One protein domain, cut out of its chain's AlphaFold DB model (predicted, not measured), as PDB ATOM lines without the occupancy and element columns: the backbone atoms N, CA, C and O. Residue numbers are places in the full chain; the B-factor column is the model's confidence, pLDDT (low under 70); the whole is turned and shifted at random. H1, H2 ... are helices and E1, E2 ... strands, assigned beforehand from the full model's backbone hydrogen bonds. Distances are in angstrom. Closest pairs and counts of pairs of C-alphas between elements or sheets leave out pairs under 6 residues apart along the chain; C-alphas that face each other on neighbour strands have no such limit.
ATOM      1  N   MET A   5     151.951 119.716 175.876       71.44
ATOM      2  CA  MET A   5     152.451 121.093 175.903       71.44
ATOM      3  C   MET A   5     153.570 121.328 174.876       71.44
ATOM      4  O   MET A   5     153.865 122.474 174.538       71.44
ATOM      5  N   LEU A   6     154.174 120.255 174.351       71.44
ATOM      6  CA  LEU A   6     155.148 120.329 173.259       71.44
ATOM      7  C   LEU A   6     154.511 120.800 171.947       71.44
ATOM      8  O   LEU A   6     155.173 121.477 171.164       71.44
ATOM      9  N   ASP A   7     153.223 120.514 171.753       78.88
ATOM     10  CA  ASP A   7     152.468 120.893 170.555       78.88
ATOM     11  C   ASP A   7     152.014 122.362 170.578       78.88
ATOM     12  O   ASP A   7     151.546 122.893 169.571       78.88
ATOM     13  N   VAL A   8     152.147 123.044 171.724       78.88
ATOM     14  CA  VAL A   8     151.791 124.458 171.853       78.88
ATOM     15  C   VAL A   8     152.930 125.318 171.287       78.88
ATOM     16  O   VAL A   8     154.046 125.304 171.832       78.88
ATOM     17  N   PRO A   9     152.682 126.096 170.215       85.94
ATOM     18  CA  PRO A   9     153.700 126.960 169.638       85.94
ATOM     19  C   PRO A   9     154.054 128.105 170.590       85.94
ATOM     20  O   PRO A   9     153.284 128.474 171.478       85.94
ATOM     21  N   HIS A  10     155.223 128.702 170.373       88.25
ATOM     22  CA  HIS A  10     155.573 129.954 171.034       88.25
ATOM     23  C   HIS A  10     154.619 131.064 170.582       88.25
ATOM     24  O   HIS A  10     154.251 131.153 169.409       88.25
ATOM     25  N   LEU A  11     154.232 131.921 171.522       87.75
ATOM     26  CA  LEU A  11     153.286 133.016 171.328       87.75
ATOM     27  C   LEU A  11     153.975 134.363 171.610       87.75
ATOM     28  O   LEU A  11     153.600 135.072 172.548       87.75
ATOM     29  N   PRO A  12     154.993 134.750 170.817       85.75
ATOM     30  CA  PRO A  12     155.826 135.910 171.120       85.75
ATOM     31  C   PRO A  12     155.072 137.235 170.983       85.75
ATOM     32  O   PRO A  12     155.480 138.223 171.570       85.75
ATOM     33  N   THR A  13     153.971 137.300 170.234       89.75
ATOM     34  CA  THR A  13     153.207 138.543 170.022       89.75
ATOM     35  C   THR A  13     152.176 138.827 171.114       89.75
ATOM     36  O   THR A  13     151.594 139.912 171.141       89.75
ATOM     37  N   VAL A  14     151.935 137.878 172.022       89.75
ATOM     38  CA  VAL A  14     150.933 138.028 173.081       89.75
ATOM     39  C   VAL A  14     151.462 138.964 174.164       89.75
ATOM     40  O   VAL A  14     152.366 138.620 174.920       89.75
ATOM     41  N   THR A  15     150.854 140.146 174.262       91.44
ATOM     42  CA  THR A  15     151.177 141.157 175.283       91.44
ATOM     43  C   THR A  15     150.177 141.187 176.433       91.44
ATOM     44  O   THR A  15     150.512 141.597 177.539       91.44
ATOM     45  N   THR A  16     148.943 140.743 176.203       91.75
ATOM     46  CA  THR A  16     147.896 140.676 177.226       91.75
ATOM     47  C   THR A  16     147.363 139.261 177.299       91.75
ATOM     48  O   THR A  16     146.827 138.748 176.319       91.75
ATOM     49  N   LEU A  17     147.472 138.648 178.474       90.19
ATOM     50  CA  LEU A  17     147.010 137.296 178.723       90.19
ATOM     51  C   LEU A  17     146.042 137.281 179.904       90.19
ATOM     52  O   LEU A  17     146.370 137.694 181.015       90.19
ATOM     53  N   LYS A  18     144.826 136.791 179.654       91.00
ATOM     54  CA  LYS A  18     143.794 136.615 180.676       91.00
ATOM     55  C   LYS A  18     143.387 135.154 180.721       91.00
ATOM     56  O   LYS A  18     142.821 134.643 179.760       91.00
ATOM     57  N   ILE A  19     143.648 134.500 181.843       85.75
ATOM     58  CA  ILE A  19     143.329 133.095 182.057       85.75
ATOM     59  C   ILE A  19     142.233 133.012 183.105       85.75
ATOM     60  O   ILE A  19     142.406 133.439 184.244       85.75
ATOM     61  N   LYS A  20     141.097 132.440 182.713       82.69
ATOM     62  CA  LYS A  20     140.036 132.048 183.637       82.69
ATOM     63  C   LYS A  20     139.976 130.535 183.645       82.69
ATOM     64  O   LYS A  20     139.603 129.930 182.647       82.69
ATOM     65  N   ALA A  21     140.350 129.942 184.763       73.31
ATOM     66  CA  ALA A  21     140.296 128.508 184.947       73.31
ATOM     67  C   ALA A  21     139.210 128.162 185.954       73.31
ATOM     68  O   ALA A  21     139.131 128.770 187.021       73.31
ATOM     69  N   ARG A  22     138.391 127.165 185.625       69.31
ATOM     70  CA  ARG A  22     137.432 126.574 186.553       69.31
ATOM     71  C   ARG A  22     137.753 125.096 186.677       69.31
ATOM     72  O   ARG A  22     137.601 124.357 185.712       69.31
ATOM     73  N   ALA A  23     138.206 124.674 187.850       60.91
ATOM     74  CA  ALA A  23     138.417 123.259 188.121       60.91
ATOM     75  C   ALA A  23     137.091 122.674 188.620       60.91
ATOM     76  O   ALA A  23     136.709 122.905 189.761       60.91
ATOM     77  N   TRP A  24     136.343 121.969 187.773       51.38
ATOM     78  CA  TRP A  24     135.105 121.306 188.189       51.38
ATOM     79  C   TRP A  24     135.408 119.842 188.511       51.38
ATOM     80  O   TRP A  24     135.431 119.023 187.608       51.38
ATOM     81  N   MET A  25     135.614 119.540 189.800       42.75
ATOM     82  CA  MET A  25     135.859 118.200 190.371       42.75
ATOM     83  C   MET A  25     137.127 117.479 189.858       42.75
ATOM     84  O   MET A  25     137.342 117.339 188.664       42.75
ATOM     85  N   GLY A  26     137.970 116.988 190.774       52.75
ATOM     86  CA  GLY A  26     139.126 116.138 190.428       52.75
ATOM     87  C   GLY A  26     140.499 116.633 190.890       52.75
ATOM     88  O   GLY A  26     141.504 115.995 190.613       52.75
ATOM     89  N   GLY A  27     140.576 117.737 191.632       54.50
ATOM     90  CA  GLY A  27     141.759 118.076 192.426       54.50
ATOM     91  C   GLY A  27     143.096 118.291 191.702       54.50
ATOM     92  O   GLY A  27     144.159 118.244 192.323       54.50
ATOM     93  N   HIS A  28     143.081 118.543 190.397       63.25
ATOM     94  CA  HIS A  28     144.309 118.741 189.634       63.25
ATOM     95  C   HIS A  28     144.905 120.135 189.876       63.25
ATOM     96  O   HIS A  28     144.216 121.156 189.792       63.25
ATOM     97  N   SER A  29     146.206 120.178 190.179       66.56
ATOM     98  CA  SER A  29     146.958 121.428 190.273       66.56
ATOM     99  C   SER A  29     147.138 122.022 188.880       66.56
ATOM    100  O   SER A  29     147.750 121.409 188.010       66.56
ATOM    101  N   ILE A  30     146.613 123.228 188.672       73.12
ATOM    102  CA  ILE A  30     146.740 123.953 187.402       73.12
ATOM    103  C   ILE A  30     148.060 124.737 187.307       73.12
ATOM    104  O   ILE A  30     148.462 125.156 186.223       73.12
ATOM    105  N   SER A  31     148.754 124.923 188.435       75.25
ATOM    106  CA  SER A  31     149.963 125.744 188.528       75.25
ATOM    107  C   SER A  31     151.079 125.337 187.552       75.25
ATOM    108  O   SER A  31     151.575 126.224 186.859       75.25
ATOM    109  N   PRO A  32     151.452 124.048 187.406       74.56
ATOM    110  CA  PRO A  32     152.522 123.655 186.484       74.56
ATOM    111  C   PRO A  32     152.138 123.849 185.016       74.56
ATOM    112  O   PRO A  32     152.951 124.299 184.212       74.56
ATOM    113  N   THR A  33     150.884 123.547 184.661       76.56
ATOM    114  CA  THR A  33     150.350 123.790 183.315       76.56
ATOM    115  C   THR A  33     150.398 125.278 182.987       76.56
ATOM    116  O   THR A  33     150.821 125.645 181.895       76.56
ATOM    117  N   LEU A  34     150.035 126.144 183.940       80.81
ATOM    118  CA  LEU A  34     150.164 127.591 183.777       80.81
ATOM    119  C   LEU A  34     151.622 128.011 183.619       80.81
ATOM    120  O   LEU A  34     151.912 128.772 182.708       80.81
ATOM    121  N   ALA A  35     152.539 127.509 184.448       81.69
ATOM    122  CA  ALA A  35     153.958 127.847 184.353       81.69
ATOM    123  C   ALA A  35     154.537 127.497 182.971       81.69
ATOM    124  O   ALA A  35     155.131 128.353 182.315       81.69
ATOM    125  N   ARG A  36     154.272 126.279 182.483       82.50
ATOM    126  CA  ARG A  36     154.693 125.837 181.145       82.50
ATOM    127  C   ARG A  36     154.023 126.616 180.015       82.50
ATOM    128  O   ARG A  36     154.646 126.884 179.001       82.50
ATOM    129  N   PHE A  37     152.754 126.980 180.160       84.38
ATOM    130  CA  PHE A  37     152.083 127.791 179.147       84.38
ATOM    131  C   PHE A  37     152.649 129.218 179.109       84.38
ATOM    132  O   PHE A  37     152.891 129.777 178.042       84.38
ATOM    133  N   LEU A  38     152.914 129.803 180.278       86.12
ATOM    134  CA  LEU A  38     153.523 131.125 180.390       86.12
ATOM    135  C   LEU A  38     154.950 131.141 179.835       86.12
ATOM    136  O   LEU A  38     155.351 132.158 179.277       86.12
ATOM    137  N   SER A  39     155.697 130.033 179.912       86.38
ATOM    138  CA  SER A  39     157.037 129.953 179.314       86.38
ATOM    139  C   SER A  39     157.031 130.073 177.784       86.38
ATOM    140  O   SER A  39     158.027 130.488 177.199       86.38
ATOM    141  N   LYS A  40     155.891 129.805 177.134       86.94
ATOM    142  CA  LYS A  40     155.686 130.010 175.689       86.94
ATOM    143  C   LYS A  40     155.366 131.457 175.312       86.94
ATOM    144  O   LYS A  40     155.307 131.770 174.125       86.94
ATOM    145  N   CYS A  41     155.126 132.335 176.284       88.88
ATOM    146  CA  CYS A  41     154.664 133.700 176.057       88.88
ATOM    147  C   CYS A  41     155.739 134.717 176.474       88.88
ATOM    148  O   CYS A  41     155.855 135.070 177.643       88.88
ATOM    149  N   GLU A  42     156.510 135.219 175.511       88.56
ATOM    150  CA  GLU A  42     157.758 135.962 175.773       88.56
ATOM    151  C   GLU A  42     157.575 137.471 176.015       88.56
ATOM    152  O   GLU A  42     158.441 138.139 176.583       88.56
ATOM    153  N   ARG A  43     156.449 138.040 175.571       90.19
ATOM    154  CA  ARG A  43     156.213 139.496 175.588       90.19
ATOM    155  C   ARG A  43     155.016 139.915 176.429       90.19
ATOM    156  O   ARG A  43     154.481 141.003 176.219       90.19
ATOM    157  N   ILE A  44     154.589 139.079 177.377       90.56
ATOM    158  CA  ILE A  44     153.449 139.415 178.235       90.56
ATOM    159  C   ILE A  44     153.772 140.687 179.020       90.56
ATOM    160  O   ILE A  44     154.714 140.730 179.803       90.56
ATOM    161  N   GLU A  45     152.929 141.699 178.853       90.75
ATOM    162  CA  GLU A  45     152.928 142.934 179.631       90.75
ATOM    163  C   GLU A  45     151.824 142.946 180.693       90.75
ATOM    164  O   GLU A  45     152.000 143.528 181.764       90.75
ATOM    165  N   GLN A  46     150.684 142.310 180.412       90.19
ATOM    166  CA  GLN A  46     149.536 142.236 181.314       90.19
ATOM    167  C   GLN A  46     149.110 140.784 181.515       90.19
ATOM    168  O   GLN A  46     148.698 140.122 180.562       90.19
ATOM    169  N   LEU A  47     149.162 140.307 182.759       89.06
ATOM    170  CA  LEU A  47     148.743 138.960 183.137       89.06
ATOM    171  C   LEU A  47     147.594 139.022 184.144       89.06
ATOM    172  O   LEU A  47     147.752 139.561 185.231       89.06
ATOM    173  N   SER A  48     146.448 138.435 183.810       89.12
ATOM    174  CA  SER A  48     145.343 138.244 184.754       89.12
ATOM    175  C   SER A  48     145.033 136.758 184.863       89.12
ATOM    176  O   SER A  48     144.694 136.120 183.866       89.12
ATOM    177  N   ILE A  49     145.168 136.193 186.058       85.25
ATOM    178  CA  ILE A  49     144.883 134.786 186.336       85.25
ATOM    179  C   ILE A  49     143.748 134.727 187.347       85.25
ATOM    180  O   ILE A  49     143.872 135.192 188.475       85.25
ATOM    181  N   HIS A  50     142.635 134.118 186.962       83.88
ATOM    182  CA  HIS A  50     141.501 133.893 187.842       83.88
ATOM    183  C   HIS A  50     141.191 132.403 187.903       83.88
ATOM    184  O   HIS A  50     140.777 131.803 186.912       83.88
ATOM    185  N   ILE A  51     141.386 131.812 189.079       75.81
ATOM    186  CA  ILE A  51     141.166 130.385 189.307       75.81
ATOM    187  C   ILE A  51     139.933 130.225 190.198       75.81
ATOM    188  O   ILE A  51     139.954 130.599 191.362       75.81
ATOM    189  N   GLN A  52     138.848 129.674 189.658       71.25
ATOM    190  CA  GLN A  52     137.648 129.315 190.416       71.25
ATOM    191  C   GLN A  52     137.682 127.829 190.774       71.25
ATOM    192  O   GLN A  52     137.915 126.971 189.920       71.25
ATOM    193  N   ASP A  53     137.489 127.534 192.057       64.38
ATOM    194  CA  ASP A  53     137.865 126.245 192.627       64.38
ATOM    195  C   ASP A  53     136.834 125.121 192.482       64.38
ATOM    196  O   ASP A  53     135.622 125.337 192.521       64.38
ATOM    197  N   GLY A  54     137.394 123.908 192.459       52.34
ATOM    198  CA  GLY A  54     136.793 122.635 192.839       52.34
ATOM    199  C   GLY A  54     137.810 121.841 193.669       52.34
ATOM    200  O   GLY A  54     139.029 121.997 193.530       52.34
ATOM    201  N   CYS A  55     137.304 121.057 194.618       48.59
ATOM    202  CA  CYS A  55     138.059 120.510 195.746       48.59
ATOM    203  C   CYS A  55     139.114 119.440 195.373       48.59
ATOM    204  O   CYS A  55     138.997 118.764 194.350       48.59
ATOM    205  N   LEU A  56     140.067 119.276 196.306       51.22
ATOM    206  CA  LEU A  56     141.063 118.207 196.508       51.22
ATOM    207  C   LEU A  56     142.403 118.296 195.763       51.22
ATOM    208  O   LEU A  56     142.609 119.153 194.912       51.22
ATOM    209  N   VAL A  57     143.346 117.481 196.233       52.69
ATOM    210  CA  VAL A  57     144.696 117.240 195.710       52.69
ATOM    211  C   VAL A  57     144.609 115.977 194.860       52.69
ATOM    212  O   VAL A  57     143.999 115.002 195.298       52.69
ATOM    213  N   CYS A  58     145.182 115.979 193.657       59.66
ATOM    214  CA  CYS A  58     145.177 114.798 192.803       59.66
ATOM    215  C   CYS A  58     145.911 113.646 193.496       59.66
ATOM    216  O   CYS A  58     147.096 113.758 193.796       59.66
ATOM    217  N   SER A  59     145.198 112.552 193.755       56.34
ATOM    218  CA  SER A  59     145.756 111.339 194.366       56.34
ATOM    219  C   SER A  59     146.168 110.285 193.334       56.34
ATOM    220  O   SER A  59     146.706 109.254 193.719       56.34
ATOM    221  N   ASP A  60     145.898 110.520 192.046       61.62
ATOM    222  CA  ASP A  60     146.218 109.587 190.967       61.62
ATOM    223  C   ASP A  60     147.664 109.803 190.465       61.62
ATOM    224  O   ASP A  60     147.942 110.844 189.858       61.62
ATOM    225  N   PRO A  61     148.586 108.846 190.697       57.12
ATOM    226  CA  PRO A  61     149.978 108.930 190.253       57.12
ATOM    227  C   PRO A  61     150.150 108.742 188.736       57.12
ATOM    228  O   PRO A  61     151.213 109.051 188.206       57.12
ATOM    229  N   LEU A  62     149.130 108.236 188.033       58.22
ATOM    230  CA  LEU A  62     149.115 108.066 186.575       58.22
ATOM    231  C   LEU A  62     148.388 109.208 185.859       58.22
ATOM    232  O   LEU A  62     148.313 109.221 184.628       58.22
ATOM    233  N   CYS A  63     147.861 110.171 186.613       61.16
ATOM    234  CA  CYS A  63     147.258 111.358 186.044       61.16
ATOM    235  C   CYS A  63     148.285 112.117 185.195       61.16
ATOM    236  O   CYS A  63     149.423 112.322 185.611       61.16
ATOM    237  N   LEU A  64     147.853 112.647 184.049       55.47
ATOM    238  CA  LEU A  64     148.633 113.593 183.230       55.47
ATOM    239  C   LEU A  64     149.069 114.851 184.004       55.47
ATOM    240  O   LEU A  64     149.929 115.601 183.558       55.47
ATOM    241  N   CYS A  65     148.444 115.094 185.153       55.34
ATOM    242  CA  CYS A  65     148.783 116.139 186.102       55.34
ATOM    243  C   CYS A  65     149.910 115.757 187.079       55.34
ATOM    244  O   CYS A  65     150.276 116.590 187.910       55.34
ATOM    245  N   GLY A  66     150.429 114.523 187.006       53.53
ATOM    246  CA  GLY A  66     151.646 114.081 187.678       53.53
ATOM    247  C   GLY A  66     152.780 115.024 187.301       53.53
ATOM    248  O   GLY A  66     153.188 115.112 186.144       53.53
ATOM    249  N   GLN A  67     153.187 115.828 188.276       62.78
ATOM    250  CA  GLN A  67     154.071 116.961 188.055       62.78
ATOM    251  C   GLN A  67     155.506 116.459 187.884       62.78
ATOM    252  O   GLN A  67     155.927 115.597 188.654       62.78
ATOM    253  N   PRO A  68     156.292 117.014 186.953       57.44
ATOM    254  CA  PRO A  68     157.737 116.904 187.059       57.44
ATOM    255  C   PRO A  68     158.183 117.764 188.261       57.44
ATOM    256  O   PRO A  68     157.705 118.889 188.427       57.44
ATOM    257  N   GLU A  69     159.009 117.211 189.156       61.94
ATOM    258  CA  GLU A  69     159.372 117.834 190.448       61.94
ATOM    259  C   GLU A  69     160.036 119.219 190.303       61.94
ATOM    260  O   GLU A  69     159.985 120.031 191.225       61.94
ATOM    261  N   ASP A  70     160.576 119.515 189.124       69.56
ATOM    262  CA  ASP A  70     161.403 120.668 188.761       69.56
ATOM    263  C   ASP A  70     160.638 121.804 188.053       69.56
ATOM    264  O   ASP A  70     161.240 122.753 187.551       69.56
ATOM    265  N   TRP A  71     159.299 121.774 187.993       72.75
ATOM    266  CA  TRP A  71     158.548 122.826 187.285       72.75
ATOM    267  C   TRP A  71     158.751 124.238 187.861       72.75
ATOM    268  O   TRP A  71     158.540 125.224 187.155       72.75
ATOM    269  N   GLU A  72     159.169 124.342 189.123       70.25
ATOM    270  CA  GLU A  72     159.512 125.608 189.781       70.25
ATOM    271  C   GLU A  72     160.839 126.207 189.318       70.25
ATOM    272  O   GLU A  72     161.072 127.398 189.525       70.25
ATOM    273  N   ASP A  73     161.695 125.404 188.693       74.44
ATOM    274  CA  ASP A  73     162.970 125.854 188.146       74.44
ATOM    275  C   ASP A  73     162.826 126.317 186.690       74.44
ATOM    276  O   ASP A  73     163.771 126.841 186.095       74.44
ATOM    277  N   GLN A  74     161.627 126.190 186.106       73.19
ATOM    278  CA  GLN A  74     161.361 126.691 184.763       73.19
ATOM    279  C   GLN A  74     161.472 128.215 184.712       73.19
ATOM    280  O   GLN A  74     160.803 128.955 185.441       73.19
ATOM    281  N   MET A  75     162.288 128.690 183.773       77.75
ATOM    282  CA  MET A  75     162.400 130.108 183.472       77.75
ATOM    283  C   MET A  75     161.150 130.567 182.714       77.75
ATOM    284  O   MET A  75     160.844 130.061 181.634       77.75
ATOM    285  N   ILE A  76     160.430 131.536 183.278       82.31
ATOM    286  CA  ILE A  76     159.271 132.152 182.629       82.31
ATOM    287  C   ILE A  76     159.696 133.546 182.141       82.31
ATOM    288  O   ILE A  76     160.101 134.363 182.973       82.31
ATOM    289  N   PRO A  77     159.610 133.844 180.831       82.00
ATOM    290  CA  PRO A  77     160.063 135.104 180.243       82.00
ATOM    291  C   PRO A  77     159.087 136.253 180.558       82.00
ATOM    292  O   PRO A  77     158.339 136.728 179.710       82.00
ATOM    293  N   LEU A  78     159.088 136.711 181.813       82.75
ATOM    294  CA  LEU A  78     158.224 137.787 182.326       82.75
ATOM    295  C   LEU A  78     158.934 139.148 182.399       82.75
ATOM    296  O   LEU A  78     158.510 140.040 183.132       82.75
ATOM    297  N   GLU A  79     160.008 139.337 181.635       84.06
ATOM    298  CA  GLU A  79     160.793 140.581 181.626       84.06
ATOM    299  C   GLU A  79     159.953 141.815 181.237       84.06
ATOM    300  O   GLU A  79     160.091 142.899 181.823       84.06
ATOM    301  N   HIS A  80     159.007 141.615 180.314       85.00
ATOM    302  CA  HIS A  80     158.086 142.628 179.805       85.00
ATOM    303  C   HIS A  80     156.876 142.871 180.718       85.00
ATOM    304  O   HIS A  80     156.121 143.815 180.479       85.00
ATOM    305  N   LEU A  81     156.691 142.068 181.774       84.19
ATOM    306  CA  LEU A  81     155.484 142.097 182.593       84.19
ATOM    307  C   LEU A  81     155.378 143.413 183.366       84.19
ATOM    308  O   LEU A  81     156.226 143.712 184.201       84.19
ATOM    309  N   LYS A  82     154.332 144.197 183.106       86.38
ATOM    310  CA  LYS A  82     154.056 145.490 183.754       86.38
ATOM    311  C   LYS A  82     152.985 145.373 184.828       86.38
ATOM    312  O   LYS A  82     153.081 146.040 185.852       86.38
ATOM    313  N   ASN A  83     151.965 144.556 184.583       84.69
ATOM    314  CA  ASN A  83     150.844 144.375 185.491       84.69
ATOM    315  C   ASN A  83     150.522 142.891 185.644       84.69
ATOM    316  O   ASN A  83     150.508 142.138 184.666       84.69
ATOM    317  N   ILE A  84     150.248 142.501 186.881       83.75
ATOM    318  CA  ILE A  84     149.793 141.170 187.216       83.75
ATOM    319  C   ILE A  84     148.657 141.248 188.225       83.75
ATOM    320  O   ILE A  84     148.730 141.936 189.243       83.75
ATOM    321  N   GLU A  85     147.615 140.498 187.920       85.69
ATOM    322  CA  GLU A  85     146.432 140.337 188.735       85.69
ATOM    323  C   GLU A  85     146.196 138.846 188.935       85.69
ATOM    324  O   GLU A  85     146.115 138.085 187.968       85.69
ATOM    325  N   ILE A  86     146.066 138.416 190.187       78.50
ATOM    326  CA  ILE A  86     145.775 137.017 190.486       78.50
ATOM    327  C   ILE A  86     144.599 136.950 191.453       78.50
ATOM    328  O   ILE A  86     144.650 137.506 192.540       78.50
ATOM    329  N   ARG A  87     143.527 136.258 191.059       78.69
ATOM    330  CA  ARG A  87     142.279 136.138 191.823       78.69
ATOM    331  C   ARG A  87     141.895 134.676 192.045       78.69
ATOM    332  O   ARG A  87     142.196 133.805 191.227       78.69
ATOM    333  N   GLY A  88     141.133 134.424 193.110       70.50
ATOM    334  CA  GLY A  88     140.563 133.099 193.388       70.50
ATOM    335  C   GLY A  88     141.517 132.138 194.111       70.50
ATOM    336  O   GLY A  88     141.494 130.922 193.904       70.50
ATOM    337  N   PHE A  89     142.372 132.664 194.993       62.19
ATOM    338  CA  PHE A  89     143.113 131.818 195.925       62.19
ATOM    339  C   PHE A  89     142.167 131.226 196.968       62.19
ATOM    340  O   PHE A  89     141.589 131.954 197.771       62.19
ATOM    341  N   ALA A  90     142.059 129.898 197.001       58.34
ATOM    342  CA  ALA A  90     141.614 129.224 198.207       58.34
ATOM    343  C   ALA A  90     142.817 129.120 199.165       58.34
ATOM    344  O   ALA A  90     143.875 128.637 198.747       58.34
ATOM    345  N   PRO A  91     142.689 129.543 200.435       48.72
ATOM    346  CA  PRO A  91     143.813 129.692 201.370       48.72
ATOM    347  C   PRO A  91     144.561 128.395 201.741       48.72
ATOM    348  O   PRO A  91     145.593 128.452 202.413       48.72
ATOM    349  N   PHE A  92     144.103 127.235 201.267       49.41
ATOM    350  CA  PHE A  92     144.573 125.921 201.713       49.41
ATOM    351  C   PHE A  92     145.383 125.118 200.681       49.41
ATOM    352  O   PHE A  92     145.738 123.981 200.972       49.41
ATOM    353  N   LYS A  93     145.698 125.663 199.496       58.00
ATOM    354  CA  LYS A  93     146.452 124.925 198.462       58.00
ATOM    355  C   LYS A  93     147.869 125.491 198.259       58.00
ATOM    356  O   LYS A  93     148.044 126.676 197.966       58.00
ATOM    357  N   ASP A  94     148.880 124.647 198.476       62.25
ATOM    358  CA  ASP A  94     150.306 125.019 198.522       62.25
ATOM    359  C   ASP A  94     150.895 125.296 197.122       62.25
ATOM    360  O   ASP A  94     151.691 126.211 196.919       62.25
ATOM    361  N   ASP A  95     150.399 124.591 196.107       65.06
ATOM    362  CA  ASP A  95     150.765 124.725 194.690       65.06
ATOM    363  C   ASP A  95     150.504 126.121 194.095       65.06
ATOM    364  O   ASP A  95     151.212 126.572 193.191       65.06
ATOM    365  N   ARG A  96     149.495 126.842 194.587       69.19
ATOM    366  CA  ARG A  96     149.200 128.209 194.137       69.19
ATOM    367  C   ARG A  96     150.129 129.231 194.773       69.19
ATOM    368  O   ARG A  96     150.560 130.159 194.096       69.19
ATOM    369  N   LYS A  97     150.487 129.045 196.048       71.31
ATOM    370  CA  LYS A  97     151.523 129.860 196.709       71.31
ATOM    371  C   LYS A  97     152.860 129.685 195.992       71.31
ATOM    372  O   LYS A  97     153.562 130.667 195.761       71.31
ATOM    373  N   ARG A  98     153.169 128.451 195.585       76.31
ATOM    374  CA  ARG A  98     154.322 128.098 194.748       76.31
ATOM    375  C   ARG A  98     154.301 128.820 193.396       76.31
ATOM    376  O   ARG A  98     155.282 129.475 193.060       76.31
ATOM    377  N   LEU A  99     153.164 128.843 192.690       77.12
ATOM    378  CA  LEU A  99     153.019 129.614 191.444       77.12
ATOM    379  C   LEU A  99     153.273 131.113 191.649       77.12
ATOM    380  O   LEU A  99     154.023 131.713 190.887       77.12
ATOM    381  N   VAL A 100     152.697 131.726 192.687       78.12
ATOM    382  CA  VAL A 100     152.941 133.152 192.983       78.12
ATOM    383  C   VAL A 100     154.413 133.410 193.266       78.12
ATOM    384  O   VAL A 100     154.971 134.369 192.742       78.12
ATOM    385  N   ARG A 101     155.061 132.552 194.063       77.62
ATOM    386  CA  ARG A 101     156.502 132.649 194.337       77.62
ATOM    387  C   ARG A 101     157.325 132.539 193.059       77.62
ATOM    388  O   ARG A 101     158.273 133.301 192.905       77.62
ATOM    389  N   LEU A 102     156.965 131.631 192.152       79.62
ATOM    390  CA  LEU A 102     157.621 131.500 190.855       79.62
ATOM    391  C   LEU A 102     157.484 132.792 190.047       79.62
ATOM    392  O   LEU A 102     158.492 133.359 189.641       79.62
ATOM    393  N   LEU A 103     156.263 133.310 189.894       80.75
ATOM    394  CA  LEU A 103     156.011 134.561 189.172       80.75
ATOM    395  C   LEU A 103     156.792 135.730 189.794       80.75
ATOM    396  O   LEU A 103     157.447 136.476 189.072       80.75
ATOM    397  N   LEU A 104     156.816 135.827 191.126       76.62
ATOM    398  CA  LEU A 104     157.580 136.831 191.871       76.62
ATOM    399  C   LEU A 104     159.086 136.770 191.623       76.62
ATOM    400  O   LEU A 104     159.711 137.816 191.463       76.62
ATOM    401  N   LYS A 105     159.674 135.567 191.597       77.12
ATOM    402  CA  LYS A 105     161.105 135.381 191.310       77.12
ATOM    403  C   LYS A 105     161.475 135.898 189.917       77.12
ATOM    404  O   LYS A 105     162.572 136.417 189.740       77.12
ATOM    405  N   GLN A 106     160.571 135.754 188.947       74.06
ATOM    406  CA  GLN A 106     160.813 136.149 187.555       74.06
ATOM    407  C   GLN A 106     160.515 137.636 187.298       74.06
ATOM    408  O   GLN A 106     161.104 138.247 186.407       74.06
ATOM    409  N   THR A 107     159.644 138.264 188.092       68.44
ATOM    410  CA  THR A 107     159.378 139.702 187.997       68.44
ATOM    411  C   THR A 107     160.426 140.495 188.775       68.44
ATOM    412  O   THR A 107     160.351 140.607 189.997       68.44
TER     413      THR A 107
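This is residues 5 to 107 of the 114 residues of an uncharacterized protein of Oryza sativa subsp. japonica (UniProt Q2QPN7). With little regular structure, this is a small wall of three parallel strands, E1 E2 E3 in sheet order, with two helices, H1 and H2, side by side toward one face; residues 53 to 82 loop past H1. The 103 printed residues run E1 H1 E2 E3 H2, mixed, with 41 in named elements. The whole is compact, with radius of gyration of the C-alphas 13.5 A and spans of 36 by 27 by 22 A.

Start at E1, residues 16 to 22, parallel to E2, residues 46 to 52; N 19 and O 48 are 2.8 A apart, within hydrogen-bond range. Between them in the chain, H1, residues 31 to 39, only grazes the sheet; E1, H1, E2 form a strand-helix-strand unit, parallel neighbours joined through a helix, its crossover right-handed. E3, residues 83 to 87, is parallel to E2, with N 49 and O 85 at 2.9 A. H2, residues 94 to 106, is not on the sheet; its residues 95 to 99 alone touch H1, the closest C-alphas being Ser 31 and Leu 99, 5.7 A, at a shallow tilt of 22 degrees, the same way. In H1 and H2 every O i to N i+4 pair is within hydrogen-bond range.

Find C-alpha 16 at (147.896, 140.676, 177.226), where E1 begins its 19.9 A; E2 runs 19.8 A, and H2 runs 18.8 A to C-alpha 106 at (160.813, 136.149, 187.555).

The printed part has no cut; E2 to E3 is a long link, and residues 22 to 29, 53 to 70, 89 to 96 and 107 have pLDDT under 70.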